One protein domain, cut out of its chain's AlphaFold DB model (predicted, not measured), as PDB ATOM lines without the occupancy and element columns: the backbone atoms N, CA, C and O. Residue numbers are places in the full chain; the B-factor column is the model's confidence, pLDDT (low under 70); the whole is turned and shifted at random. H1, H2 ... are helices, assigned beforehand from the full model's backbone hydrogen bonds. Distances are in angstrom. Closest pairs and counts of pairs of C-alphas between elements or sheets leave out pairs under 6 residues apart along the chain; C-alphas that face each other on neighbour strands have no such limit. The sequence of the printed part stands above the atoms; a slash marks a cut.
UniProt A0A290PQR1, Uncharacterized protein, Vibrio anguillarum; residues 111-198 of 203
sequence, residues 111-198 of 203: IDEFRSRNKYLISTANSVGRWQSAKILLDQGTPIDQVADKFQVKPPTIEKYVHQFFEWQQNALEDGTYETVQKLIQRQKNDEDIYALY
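AT A GLANCE: This is residues 111 to 198 of the 203 residues of an uncharacterized protein of Vibrio anguillarum (UniProt A0A290PQR1). One long helix, H1, forms a spine, and the chain after it folds back along it: H2 and H3 pack on its later part, H4 crosses it, and H5 sits nearer its start. The 88 printed residues hold five named helices, H1 to H5 in order, an all-helix class. The whole is elongated, 44 by 29 by 19 A, and only just compact, close to loose, with a radius of gyration of the C-alphas of 14.0 A.

HOW THE PARTS SIT: H1, residues 111 to 139, is the hub. Its residues 134 to 138 touch H2, residues 144 to 150; closest C-alphas Ala 134 and Val 147, 6.5 A. Its residues 128 to 135 touch H3, residues 155 to 174, at a steep tilt of 51 degrees, opposite ways; closest C-alphas Trp 131 and Tyr 161, 4.7 A. H4, residues 178 to 189, touches H1 about perpendicular, at 75 degrees; closest C-alphas Ala 125 and Val 181, 5.2 A. H5, residues 194 to 197, only just touches H1, with 3 pairs of C-alphas within 8 A; the closest are Ile 122 and Ile 194, 7.0 A. In H1 to H4 every O i to N i+4 pair is within hydrogen-bond range.

IN THESE COORDINATES: H1 runs 40.0 A from C-alpha 111 at (21.109, 82.707, 28.284); H3 runs 29.7 A; H5 ends at C-alpha 197, (26.375, 81.299, 18.950).

THE WHOLE: The printed part has no cut, its four links are tight, and no printed residue is under 70 in pLDDT.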
ATOM      1  N   ILE A 111      21.192  82.600  29.747       90.81
ATOM      2  CA  ILE A 111      21.109  82.707  28.284       90.81
ATOM      3  C   ILE A 111      20.981  84.167  27.843       90.81
ATOM      4  O   ILE A 111      21.669  84.579  26.914       90.81
ATOM      5  N   ASP A 112      20.142  84.967  28.501       90.00
ATOM      6  CA  ASP A 112      19.953  86.379  28.157       90.00
ATOM      7  C   ASP A 112      21.244  87.201  28.381       90.00
ATOM      8  O   ASP A 112      21.557  88.105  27.593       90.00
ATOM      9  N   GLU A 113      22.037  86.853  29.401       89.19
ATOM     10  CA  GLU A 113      23.381  87.398  29.624       89.19
ATOM     11  C   GLU A 113      24.346  87.026  28.489       89.19
ATOM     12  O   GLU A 113      24.996  87.915  27.922       89.19
ATOM     13  N   PHE A 114      24.407  85.742  28.106       89.75
ATOM     14  CA  PHE A 114      25.213  85.294  26.965       89.75
ATOM     15  C   PHE A 114      24.791  86.003  25.687       89.75
ATOM     16  O   PHE A 114      25.632  86.605  25.026       89.75
ATOM     17  N   ARG A 115      23.492  86.057  25.391       92.00
ATOM     18  CA  ARG A 115      22.945  86.729  24.211       92.00
ATOM     19  C   ARG A 115      23.358  88.185  24.143       92.00
ATOM     20  O   ARG A 115      23.801  88.652  23.093       92.00
ATOM     21  N   SER A 116      23.240  88.912  25.249       89.88
ATOM     22  CA  SER A 116      23.600  90.330  25.302       89.88
ATOM     23  C   SER A 116      25.094  90.542  25.042       89.88
ATOM     24  O   SER A 116      25.468  91.366  24.202       89.88
ATOM     25  N   ARG A 117      25.954  89.750  25.696       91.06
ATOM     26  CA  ARG A 117      27.413  89.797  25.517       91.06
ATOM     27  C   ARG A 117      27.835  89.360  24.112       91.06
ATOM     28  O   ARG A 117      28.603  90.052  23.447       91.06
ATOM     29  N   ASN A 118      27.322  88.235  23.635       94.75
ATOM     30  CA  ASN A 118      27.678  87.645  22.350       94.75
ATOM     31  C   ASN A 118      27.191  88.511  21.193       94.75
ATOM     32  O   ASN A 118      27.899  88.650  20.200       94.75
ATOM     33  N   LYS A 119      26.038  89.178  21.335       95.06
ATOM     34  CA  LYS A 119      25.573  90.183  20.373       95.06
ATOM     35  C   LYS A 119      26.596  91.287  20.154       95.06
ATOM     36  O   LYS A 119      26.880  91.625  19.004       95.06
ATOM     37  N   TYR A 120      27.168  91.809  21.235       93.12
ATOM     38  CA  TYR A 120      28.248  92.783  21.150       93.12
ATOM     39  C   TYR A 120      29.487  92.183  20.467       93.12
ATOM     40  O   TYR A 120      29.955  92.735  19.475       93.12
ATOM     41  N   LEU A 121      29.964  91.017  20.917       95.50
ATOM     42  CA  LEU A 121      31.173  90.378  20.374       95.50
ATOM     43  C   LEU A 121      31.060  90.023  18.884       95.50
ATOM     44  O   LEU A 121      31.993  90.274  18.128       95.50
ATOM     45  N   ILE A 122      29.917  89.500  18.438       95.69
ATOM     46  CA  ILE A 122      29.647  89.165  17.031       95.69
ATOM     47  C   ILE A 122      29.569  90.433  16.173       95.69
ATOM     48  O   ILE A 122      30.112  90.477  15.068       95.69
ATOM     49  N   SER A 123      28.932  91.498  16.667       95.56
ATOM     50  CA  SER A 123      28.917  92.792  15.970       95.56
ATOM     51  C   SER A 123      30.329  93.373  15.827       95.56
ATOM     52  O   SER A 123      30.702  93.885  14.766       95.56
ATOM     53  N   THR A 124      31.132  93.257  16.885       95.88
ATOM     54  CA  THR A 124      32.536  93.664  16.893       95.88
ATOM     55  C   THR A 124      33.354  92.820  15.919       95.88
ATOM     56  O   THR A 124      34.057  93.392  15.094       95.88
ATOM     57  N   ALA A 125      33.197  91.493  15.908       96.75
ATOM     58  CA  ALA A 125      33.875  90.591  14.974       96.75
ATOM     59  C   ALA A 125      33.607  90.942  13.506       96.75
ATOM     60  O   ALA A 125      34.547  91.025  12.721       96.75
ATOM     61  N   ASN A 126      32.358  91.250  13.147       95.44
ATOM     62  CA  ASN A 126      32.017  91.694  11.793       95.44
ATOM     63  C   ASN A 126      32.761  92.981  11.395       95.44
ATOM     64  O   ASN A 126      33.289  93.099  10.286       95.44
ATOM     65  N   SER A 127      32.814  93.954  12.307       96.00
ATOM     66  CA  SER A 127      33.466  95.243  12.057       96.00
ATOM     67  C   SER A 127      34.987  95.085  11.976       96.00
ATOM     68  O   SER A 127      35.609  95.472  10.988       96.00
ATOM     69  N   VAL A 128      35.573  94.427  12.976       97.12
ATOM     70  CA  VAL A 128      37.010  94.173  13.094       97.12
ATOM     71  C   VAL A 128      37.514  93.301  11.954       97.12
ATOM     72  O   VAL A 128      38.555  93.612  11.385       97.12
ATOM     73  N   GLY A 129      36.776  92.265  11.555       96.44
ATOM     74  CA  GLY A 129      37.134  91.421  10.414       96.44
ATOM     75  C   GLY A 129      37.272  92.231   9.123       96.44
ATOM     76  O   GLY A 129      38.226  92.035   8.362       96.44
ATOM     77  N   ARG A 130      36.383  93.213   8.909       95.50
ATOM     78  CA  ARG A 130      36.469  94.153   7.781       95.50
ATOM     79  C   ARG A 130      37.688  95.064   7.901       95.50
ATOM     80  O   ARG A 130      38.429  95.214   6.927       95.50
ATOM     81  N   TRP A 131      37.923  95.639   9.078       97.56
ATOM     82  CA  TRP A 131      39.043  96.550   9.311       97.56
ATOM     83  C   TRP A 131      40.404  95.861   9.162       97.56
ATOM     84  O   TRP A 131      41.277  96.349   8.444       97.56
ATOM     85  N   GLN A 132      40.551  94.686   9.770       96.38
ATOM     86  CA  GLN A 132      41.735  93.839   9.689       96.38
ATOM     87  C   GLN A 132      42.029  93.440   8.241       96.38
ATOM     88  O   GLN A 132      43.172  93.512   7.800       96.38
ATOM     89  N   SER A 133      41.000  93.066   7.475       96.00
ATOM     90  CA  SER A 133      41.158  92.704   6.062       96.00
ATOM     91  C   SER A 133      41.632  93.886   5.210       96.00
ATOM     92  O   SER A 133      42.490  93.708   4.347       96.00
ATOM     93  N   ALA A 134      41.117  95.095   5.463       96.81
ATOM     94  CA  ALA A 134      41.584  96.306   4.788       96.81
ATOM     95  C   ALA A 134      43.047  96.615   5.132       96.81
ATOM     96  O   ALA A 134      43.849  96.859   4.229       96.81
ATOM     97  N   LYS A 135      43.414  96.525   6.416       96.88
ATOM     98  CA  LYS A 135      44.793  96.726   6.874       96.88
ATOM     99  C   LYS A 135      45.764  95.729   6.232       96.88
ATOM    100  O   LYS A 135      46.796  96.148   5.725       96.88
ATOM    101  N   ILE A 136      45.422  94.438   6.198       96.62
ATOM    102  CA  ILE A 136      46.269  93.395   5.592       96.62
ATOM    103  C   ILE A 136      46.566  93.707   4.119       96.62
ATOM    104  O   ILE A 136      47.703  93.548   3.685       96.62
ATOM    105  N   LEU A 137      45.579  94.173   3.347       97.00
ATOM    106  CA  LEU A 137      45.794  94.522   1.938       97.00
ATOM    107  C   LEU A 137      46.736  95.720   1.772       97.00
ATOM    108  O   LEU A 137      47.586  95.699   0.881       97.00
ATOM    109  N   LEU A 138      46.608  96.736   2.630       96.62
ATOM    110  CA  LEU A 138      47.527  97.879   2.650       96.62
ATOM    111  C   LEU A 138      48.948  97.448   3.035       96.62
ATOM    112  O   LEU A 138      49.900  97.842   2.370       96.62
ATOM    113  N   ASP A 139      49.091  96.598   4.058       96.50
ATOM    114  CA  ASP A 139      50.386  96.058   4.497       96.50
ATOM    115  C   ASP A 139      51.060  95.218   3.392       96.50
ATOM    116  O   ASP A 139      52.284  95.179   3.291       96.50
ATOM    117  N   GLN A 140      50.267  94.574   2.527       96.56
ATOM    118  CA  GLN A 140      50.732  93.861   1.328       96.56
ATOM    119  C   GLN A 140      51.103  94.795   0.159       96.56
ATOM    120  O   GLN A 140      51.499  94.319  -0.903       96.56
ATOM    121  N   GLY A 141      50.977  96.113   0.333       96.50
ATOM    122  CA  GLY A 141      51.302  97.120  -0.676       96.50
ATOM    123  C   GLY A 141      50.168  97.437  -1.653       96.50
ATOM    124  O   GLY A 141      50.410  98.110  -2.654       96.50
ATOM    125  N   THR A 142      48.935  96.983  -1.393       97.19
ATOM    126  CA  THR A 142      47.776  97.351  -2.224       97.19
ATOM    127  C   THR A 142      47.481  98.847  -2.045       97.19
ATOM    128  O   THR A 142      47.293  99.279  -0.906       97.19
ATOM    129  N   PRO A 143      47.401  99.655  -3.119       97.62
ATOM    130  CA  PRO A 143      47.074 101.076  -3.010       97.62
ATOM    131  C   PRO A 143      45.704 101.315  -2.369       97.62
ATOM    132  O   PRO A 143      44.759 100.561  -2.611       97.62
ATOM    133  N   ILE A 144      45.575 102.400  -1.597       97.06
ATOM    134  CA  ILE A 144      44.363 102.688  -0.818       97.06
ATOM    135  C   ILE A 144      43.095 102.779  -1.674       97.06
ATOM    136  O   ILE A 144      42.048 102.299  -1.244       97.06
ATOM    137  N   ASP A 145      43.192 103.307  -2.895       97.56
ATOM    138  CA  ASP A 145      42.059 103.411  -3.819       97.56
ATOM    139  C   ASP A 145      41.545 102.027  -4.244       97.56
ATOM    140  O   ASP A 145      40.344 101.777  -4.227       97.56
ATOM    141  N   GLN A 146      42.448 101.075  -4.507       97.50
ATOM    142  CA  GLN A 146      42.072  99.704  -4.875       97.50
ATOM    143  C   GLN A 146      41.462  98.941  -3.694       97.50
ATOM    144  O   GLN A 146      40.541  98.138  -3.864       97.50
ATOM    145  N   VAL A 147      41.959  99.188  -2.476       97.19
ATOM    146  CA  VAL A 147      41.336  98.653  -1.260       97.19
ATOM    147  C   VAL A 147      39.935  99.246  -1.103       97.19
ATOM    148  O   VAL A 147      38.979  98.502  -0.895       97.19
ATOM    149  N   ALA A 148      39.784 100.562  -1.254       97.19
ATOM    150  CA  ALA A 148      38.502 101.250  -1.155       97.19
ATOM    151  C   ALA A 148      37.469 100.692  -2.151       97.19
ATOM    152  O   ALA A 148      36.354 100.362  -1.739       97.19
ATOM    153  N   ASP A 149      37.876 100.463  -3.402       97.50
ATOM    154  CA  ASP A 149      37.050  99.830  -4.436       97.50
ATOM    155  C   ASP A 149      36.612  98.413  -4.039       97.50
ATOM    156  O   ASP A 149      35.426  98.082  -4.113       97.50
ATOM    157  N   LYS A 150      37.538  97.581  -3.537       96.62
ATOM    158  CA  LYS A 150      37.237  96.205  -3.096       96.62
ATOM    159  C   LYS A 150      36.205  96.162  -1.967       96.62
ATOM    160  O   LYS A 150      35.381  95.251  -1.921       96.62
ATOM    161  N   PHE A 151      36.242  97.135  -1.059       95.44
ATOM    162  CA  PHE A 151      35.270  97.262   0.031       95.44
ATOM    163  C   PHE A 151      34.047  98.112  -0.335       95.44
ATOM    164  O   PHE A 151      33.179  98.272   0.525       95.44
ATOM    165  N   GLN A 152      33.968  98.643  -1.560       97.19
ATOM    166  CA  GLN A 152      32.908  99.538  -2.036       97.19
ATOM    167  C   GLN A 152      32.700 100.762  -1.123       97.19
ATOM    168  O   GLN A 152      31.578 101.128  -0.769       97.19
ATOM    169  N   VAL A 153      33.798 101.385  -0.696       96.75
ATOM    170  CA  VAL A 153      33.812 102.584   0.158       96.75
ATOM    171  C   VAL A 153      34.774 103.628  -0.404       96.75
ATOM    172  O   VAL A 153      35.443 103.396  -1.401       96.75
ATOM    173  N   LYS A 154      34.849 104.808   0.222       97.69
ATOM    174  CA  LYS A 154      35.803 105.856  -0.171       97.69
ATOM    175  C   LYS A 154      37.153 105.663   0.542       97.69
ATOM    176  O   LYS A 154      37.144 105.174   1.673       97.69
ATOM    177  N   PRO A 155      38.285 106.124  -0.025       97.06
ATOM    178  CA  PRO A 155      39.603 106.010   0.612       97.06
ATOM    179  C   PRO A 155      39.672 106.510   2.070       97.06
ATOM    180  O   PRO A 155      40.183 105.770   2.910       97.06
ATOM    181  N   PRO A 156      39.045 107.644   2.457       98.00
ATOM    182  CA  PRO A 156      39.036 108.080   3.861       98.00
ATOM    183  C   PRO A 156      38.343 107.099   4.819       98.00
ATOM    184  O   PRO A 156      38.595 107.095   6.021       98.00
ATOM    185  N   THR A 157      37.433 106.259   4.318       97.38
ATOM    186  CA  THR A 157      36.813 105.196   5.119       97.38
ATOM    187  C   THR A 157      37.810 104.077   5.415       97.38
ATOM    188  O   THR A 157      37.777 103.519   6.508       97.38
ATOM    189  N   ILE A 158      38.719 103.775   4.484       97.69
ATOM    190  CA  ILE A 158      39.783 102.787   4.694       97.69
ATOM    191  C   ILE A 158      40.792 103.285   5.736       97.69
ATOM    192  O   ILE A 158      41.175 102.523   6.619       97.69
ATOM    193  N   GLU A 159      41.154 104.569   5.711       96.19
ATOM    194  CA  GLU A 159      41.993 105.178   6.758       96.19
ATOM    195  C   GLU A 159      41.344 105.041   8.143       96.19
ATOM    196  O   GLU A 159      41.992 104.621   9.104       96.19
ATOM    197  N   LYS A 160      40.032 105.312   8.229       97.44
ATOM    198  CA  LYS A 160      39.256 105.112   9.460       97.44
ATOM    199  C   LYS A 160      39.278 103.663   9.929       97.44
ATOM    200  O   LYS A 160      39.437 103.440  11.121       97.44
ATOM    201  N   TYR A 161      39.151 102.692   9.026       97.69
ATOM    202  CA  TYR A 161      39.228 101.274   9.386       97.69
ATOM    203  C   TYR A 161      40.565 100.918  10.034       97.69
ATOM    204  O   TYR A 161      40.580 100.244  11.059       97.69
ATOM    205  N   VAL A 162      41.682 101.393   9.478       96.44
ATOM    206  CA  VAL A 162      43.014 101.138  10.050       96.44
ATOM    207  C   VAL A 162      43.124 101.735  11.451       96.44
ATOM    208  O   VAL A 162      43.569 101.051  12.370       96.44
ATOM    209  N   HIS A 163      42.677 102.978  11.635       96.81
ATOM    210  CA  HIS A 163      42.684 103.632  12.942       96.81
ATOM    211  C   HIS A 163      41.808 102.893  13.966       96.81
ATOM    212  O   HIS A 163      42.297 102.525  15.032       96.81
ATOM    213  N   GLN A 164      40.559 102.583  13.603       97.56
ATOM    214  CA  GLN A 164      39.614 101.842  14.446       97.56
ATOM    215  C   GLN A 164      40.134 100.453  14.822       97.56
ATOM    216  O   GLN A 164      39.922 100.006  15.944       97.56
ATOM    217  N   PHE A 165      40.839  99.776  13.912       97.25
ATOM    218  CA  PHE A 165      41.459  98.487  14.204       97.25
ATOM    219  C   PHE A 165      42.533  98.593  15.287       97.25
ATOM    220  O   PHE A 165      42.551  97.769  16.198       97.25
ATOM    221  N   PHE A 166      43.410  99.599  15.210       95.62
ATOM    222  CA  PHE A 166      44.449  99.800  16.221       95.62
ATOM    223  C   PHE A 166      43.865 100.178  17.584       95.62
ATOM    224  O   PHE A 166      44.274  99.601  18.589       95.62
ATOM    225  N   GLU A 167      42.899 101.101  17.622       96.06
ATOM    226  CA  GLU A 167      42.212 101.475  18.866       96.06
ATOM    227  C   GLU A 167      41.506 100.271  19.495       96.06
ATOM    228  O   GLU A 167      41.693  99.980  20.676       96.06
ATOM    229  N   TRP A 168      40.743  99.526  18.690       96.56
ATOM    230  CA  TRP A 168      40.081  98.311  19.145       96.56
ATOM    231  C   TRP A 168      41.084  97.286  19.673       96.56
ATOM    232  O   TRP A 168      40.849  96.723  20.733       96.56
ATOM    233  N   GLN A 169      42.204  97.056  18.981       96.00
ATOM    234  CA  GLN A 169      43.195  96.061  19.395       96.00
ATOM    235  C   GLN A 169      43.770  96.362  20.785       96.00
ATOM    236  O   GLN A 169      43.932  95.434  21.571       96.00
ATOM    237  N   GLN A 170      44.064  97.627  21.101       94.56
ATOM    238  CA  GLN A 170      44.563  98.002  22.429       94.56
ATOM    239  C   GLN A 170      43.502  97.765  23.509       94.56
ATOM    240  O   GLN A 170      43.772  97.077  24.491       94.56
ATOM    241  N   ASN A 171      42.279  98.249  23.280       94.56
ATOM    242  CA  ASN A 171      41.178  98.094  24.233       94.56
ATOM    243  C   ASN A 171      40.811  96.616  24.447       94.56
ATOM    244  O   ASN A 171      40.593  96.186  25.572       94.56
ATOM    245  N   ALA A 172      40.804  95.822  23.372       94.94
ATOM    246  CA  ALA A 172      40.439  94.410  23.403       94.94
ATOM    247  C   ALA A 172      41.474  93.529  24.122       94.94
ATOM    248  O   ALA A 172      41.148  92.445  24.611       94.94
ATOM    249  N   LEU A 173      42.740  93.958  24.148       93.56
ATOM    250  CA  LEU A 173      43.785  93.310  24.941       93.56
ATOM    251  C   LEU A 173      43.625  93.629  26.432       93.56
ATOM    252  O   LEU A 173      43.877  92.759  27.261       93.56
ATOM    253  N   GLU A 174      43.193  94.847  26.767       93.50
ATOM    254  CA  GLU A 174      42.952  95.278  28.147       93.50
ATOM    255  C   GLU A 174      41.693  94.634  28.747       93.50
ATOM    256  O   GLU A 174      41.735  94.125  29.866       93.50
ATOM    257  N   ASP A 175      40.588  94.600  27.998       92.56
ATOM    258  CA  ASP A 175      39.311  94.029  28.448       92.56
ATOM    259  C   ASP A 175      39.195  92.503  28.240       92.56
ATOM    260  O   ASP A 175      38.199  91.886  28.627       92.56
ATOM    261  N   GLY A 176      40.220  91.885  27.643       92.12
ATOM    262  CA  GLY A 176      40.309  90.443  27.412       92.12
ATOM    263  C   GLY A 176      39.421  89.905  26.284       92.12
ATOM    264  O   GLY A 176      39.294  88.688  26.145       92.12
ATOM    265  N   THR A 177      38.805  90.757  25.460       95.06
ATOM    266  CA  THR A 177      37.921  90.324  24.361       95.06
ATOM    267  C   THR A 177      38.651  89.971  23.062       95.06
ATOM    268  O   THR A 177      38.043  89.372  22.167       95.06
ATOM    269  N   TYR A 178      39.944  90.298  22.945       95.75
ATOM    270  CA  TYR A 178      40.726  90.141  21.712       95.75
ATOM    271  C   TYR A 178      40.652  88.724  21.127       95.75
ATOM    272  O   TYR A 178      40.261  88.546  19.971       95.75
ATOM    273  N   GLU A 179      40.977  87.709  21.931       95.88
ATOM    274  CA  GLU A 179      41.021  86.310  21.489       95.88
ATOM    275  C   GLU A 179      39.646  85.807  21.045       95.88
ATOM    276  O   GLU A 179      39.514  85.169  19.998       95.88
ATOM    277  N   THR A 180      38.590  86.132  21.795       95.44
ATOM    278  CA  THR A 180      37.224  85.715  21.459       95.44
ATOM    279  C   THR A 180      36.777  86.308  20.123       95.44
ATOM    280  O   THR A 180      36.242  85.594  19.275       95.44
ATOM    281  N   VAL A 181      37.041  87.595  19.889       96.69
ATOM    282  CA  VAL A 181      36.704  88.256  18.620       96.69
ATOM    283  C   VAL A 181      37.513  87.675  17.457       96.69
ATOM    284  O   VAL A 181      36.947  87.421  16.396       96.69
ATOM    285  N   GLN A 182      38.810  87.401  17.641       96.69
ATOM    286  CA  GLN A 182      39.635  86.773  16.602       96.69
ATOM    287  C   GLN A 182      39.147  85.358  16.252       96.69
ATOM    288  O   GLN A 182      39.053  85.022  15.069       96.69
ATOM    289  N   LYS A 183      38.747  84.550  17.245       96.31
ATOM    290  CA  LYS A 183      38.114  83.242  17.002       96.31
ATOM    291  C   LYS A 183      36.825  83.378  16.186       96.31
ATOM    292  O   LYS A 183      36.640  82.621  15.238       96.31
ATOM    293  N   LEU A 184      35.959  84.343  16.512       96.56
ATOM    294  CA  LEU A 184      34.722  84.595  15.758       96.56
ATOM    295  C   LEU A 184      35.009  84.983  14.301       96.56
ATOM    296  O   LEU A 184      34.381  84.448  13.391       96.56
ATOM    297  N   ILE A 185      35.999  85.850  14.064       96.38
ATOM    298  CA  ILE A 185      36.439  86.214  12.709       96.38
ATOM    299  C   ILE A 185      36.943  84.979  11.953       96.38
ATOM    300  O   ILE A 185      36.638  84.812  10.772       96.38
ATOM    301  N   GLN A 186      37.708  84.103  12.608       95.56
ATOM    302  CA  GLN A 186      38.215  82.887  11.975       95.56
ATOM    303  C   GLN A 186      37.093  81.905  11.622       95.56
ATOM    304  O   GLN A 186      37.108  81.354  10.526       95.56
ATOM    305  N   ARG A 187      36.102  81.728  12.503       95.19
ATOM    306  CA  ARG A 187      34.903  80.921  12.220       95.19
ATOM    307  C   ARG A 187      34.135  81.455  11.016       95.19
ATOM    308  O   ARG A 187      33.828  80.704  10.101       95.19
ATOM    309  N   GLN A 188      33.924  82.769  10.956       94.12
ATOM    310  CA  GLN A 188      33.266  83.406   9.815       94.12
ATOM    311  C   GLN A 188      34.038  83.195   8.501       94.12
ATOM    312  O   GLN A 188      33.428  82.994   7.457       94.12
ATOM    313  N   LYS A 189      35.378  83.202   8.538       92.75
ATOM    314  CA  LYS A 189      36.221  82.873   7.371       92.75
ATOM    315  C   LYS A 189      36.128  81.407   6.941       92.75
ATOM    316  O   LYS A 189      36.451  81.113   5.796       92.75
ATOM    317  N   ASN A 190      35.727  80.517   7.844       94.50
ATOM    318  CA  ASN A 190      35.487  79.102   7.569       94.50
ATOM    319  C   ASN A 190      34.026  78.826   7.152       94.50
ATOM    320  O   ASN A 190      33.608  77.671   7.179       94.50
ATOM    321  N   ASP A 191      33.251  79.864   6.812       93.00
ATOM    322  CA  ASP A 191      31.824  79.786   6.466       93.00
ATOM    323  C   ASP A 191      30.920  79.239   7.595       93.00
ATOM    324  O   ASP A 191      29.824  78.733   7.346       93.00
ATOM    325  N   GLU A 192      31.348  79.363   8.856       93.88
ATOM    326  CA  GLU A 192      30.521  79.013  10.016       93.88
ATOM    327  C   GLU A 192      29.528  80.139  10.359       93.88
ATOM    328  O   GLU A 192      29.874  81.327  10.362       93.88
ATOM    329  N   ASP A 193      28.296  79.767  10.729       92.69
ATOM    330  CA  ASP A 193      27.283  80.715  11.200       92.69
ATOM    331  C   ASP A 193      27.561  81.151  12.645       92.69
ATOM    332  O   ASP A 193      27.150  80.516  13.619       92.69
ATOM    333  N   ILE A 194      28.253  82.280  12.792       92.62
ATOM    334  CA  ILE A 194      28.548  82.863  14.104       92.62
ATOM    335  C   ILE A 194      27.298  83.380  14.836       92.62
ATOM    336  O   ILE A 194      27.371  83.585  16.045       92.62
ATOM    337  N   TYR A 195      26.157  83.576  14.162       92.38
ATOM    338  CA  TYR A 195      24.911  84.025  14.800       92.38
ATOM    339  C   TYR A 195      24.211  82.904  15.573       92.38
ATOM    340  O   TYR A 195      23.511  83.186  16.548       92.38
ATOM    341  N   ALA A 196      24.471  81.642  15.219       91.31
ATOM    342  CA  ALA A 196      24.029  80.480  15.991       91.31
ATOM    343  C   ALA A 196      24.635  80.439  17.408       91.31
ATOM    344  O   ALA A 196      24.155  79.712  18.269       91.31
ATOM    345  N   LEU A 197      25.671  81.245  17.671       90.94
ATOM    346  CA  LEU A 197      26.375  81.299  18.950       90.94
ATOM    347  C   LEU A 197      25.810  82.351  19.911       90.94
ATOM    348  O   LEU A 197      26.420  82.602  20.949       90.94
ATOM    349  N   TYR A 198      24.691  83.015  19.594       89.62
ATOM    350  CA  TYR A 198      24.148  84.047  20.485       89.62
ATOM    351  C   TYR A 198      23.863  83.521  21.886       89.62
ATOM    352  O   TYR A 198      24.228  84.181  22.852       89.62
TER     353      TYR A 198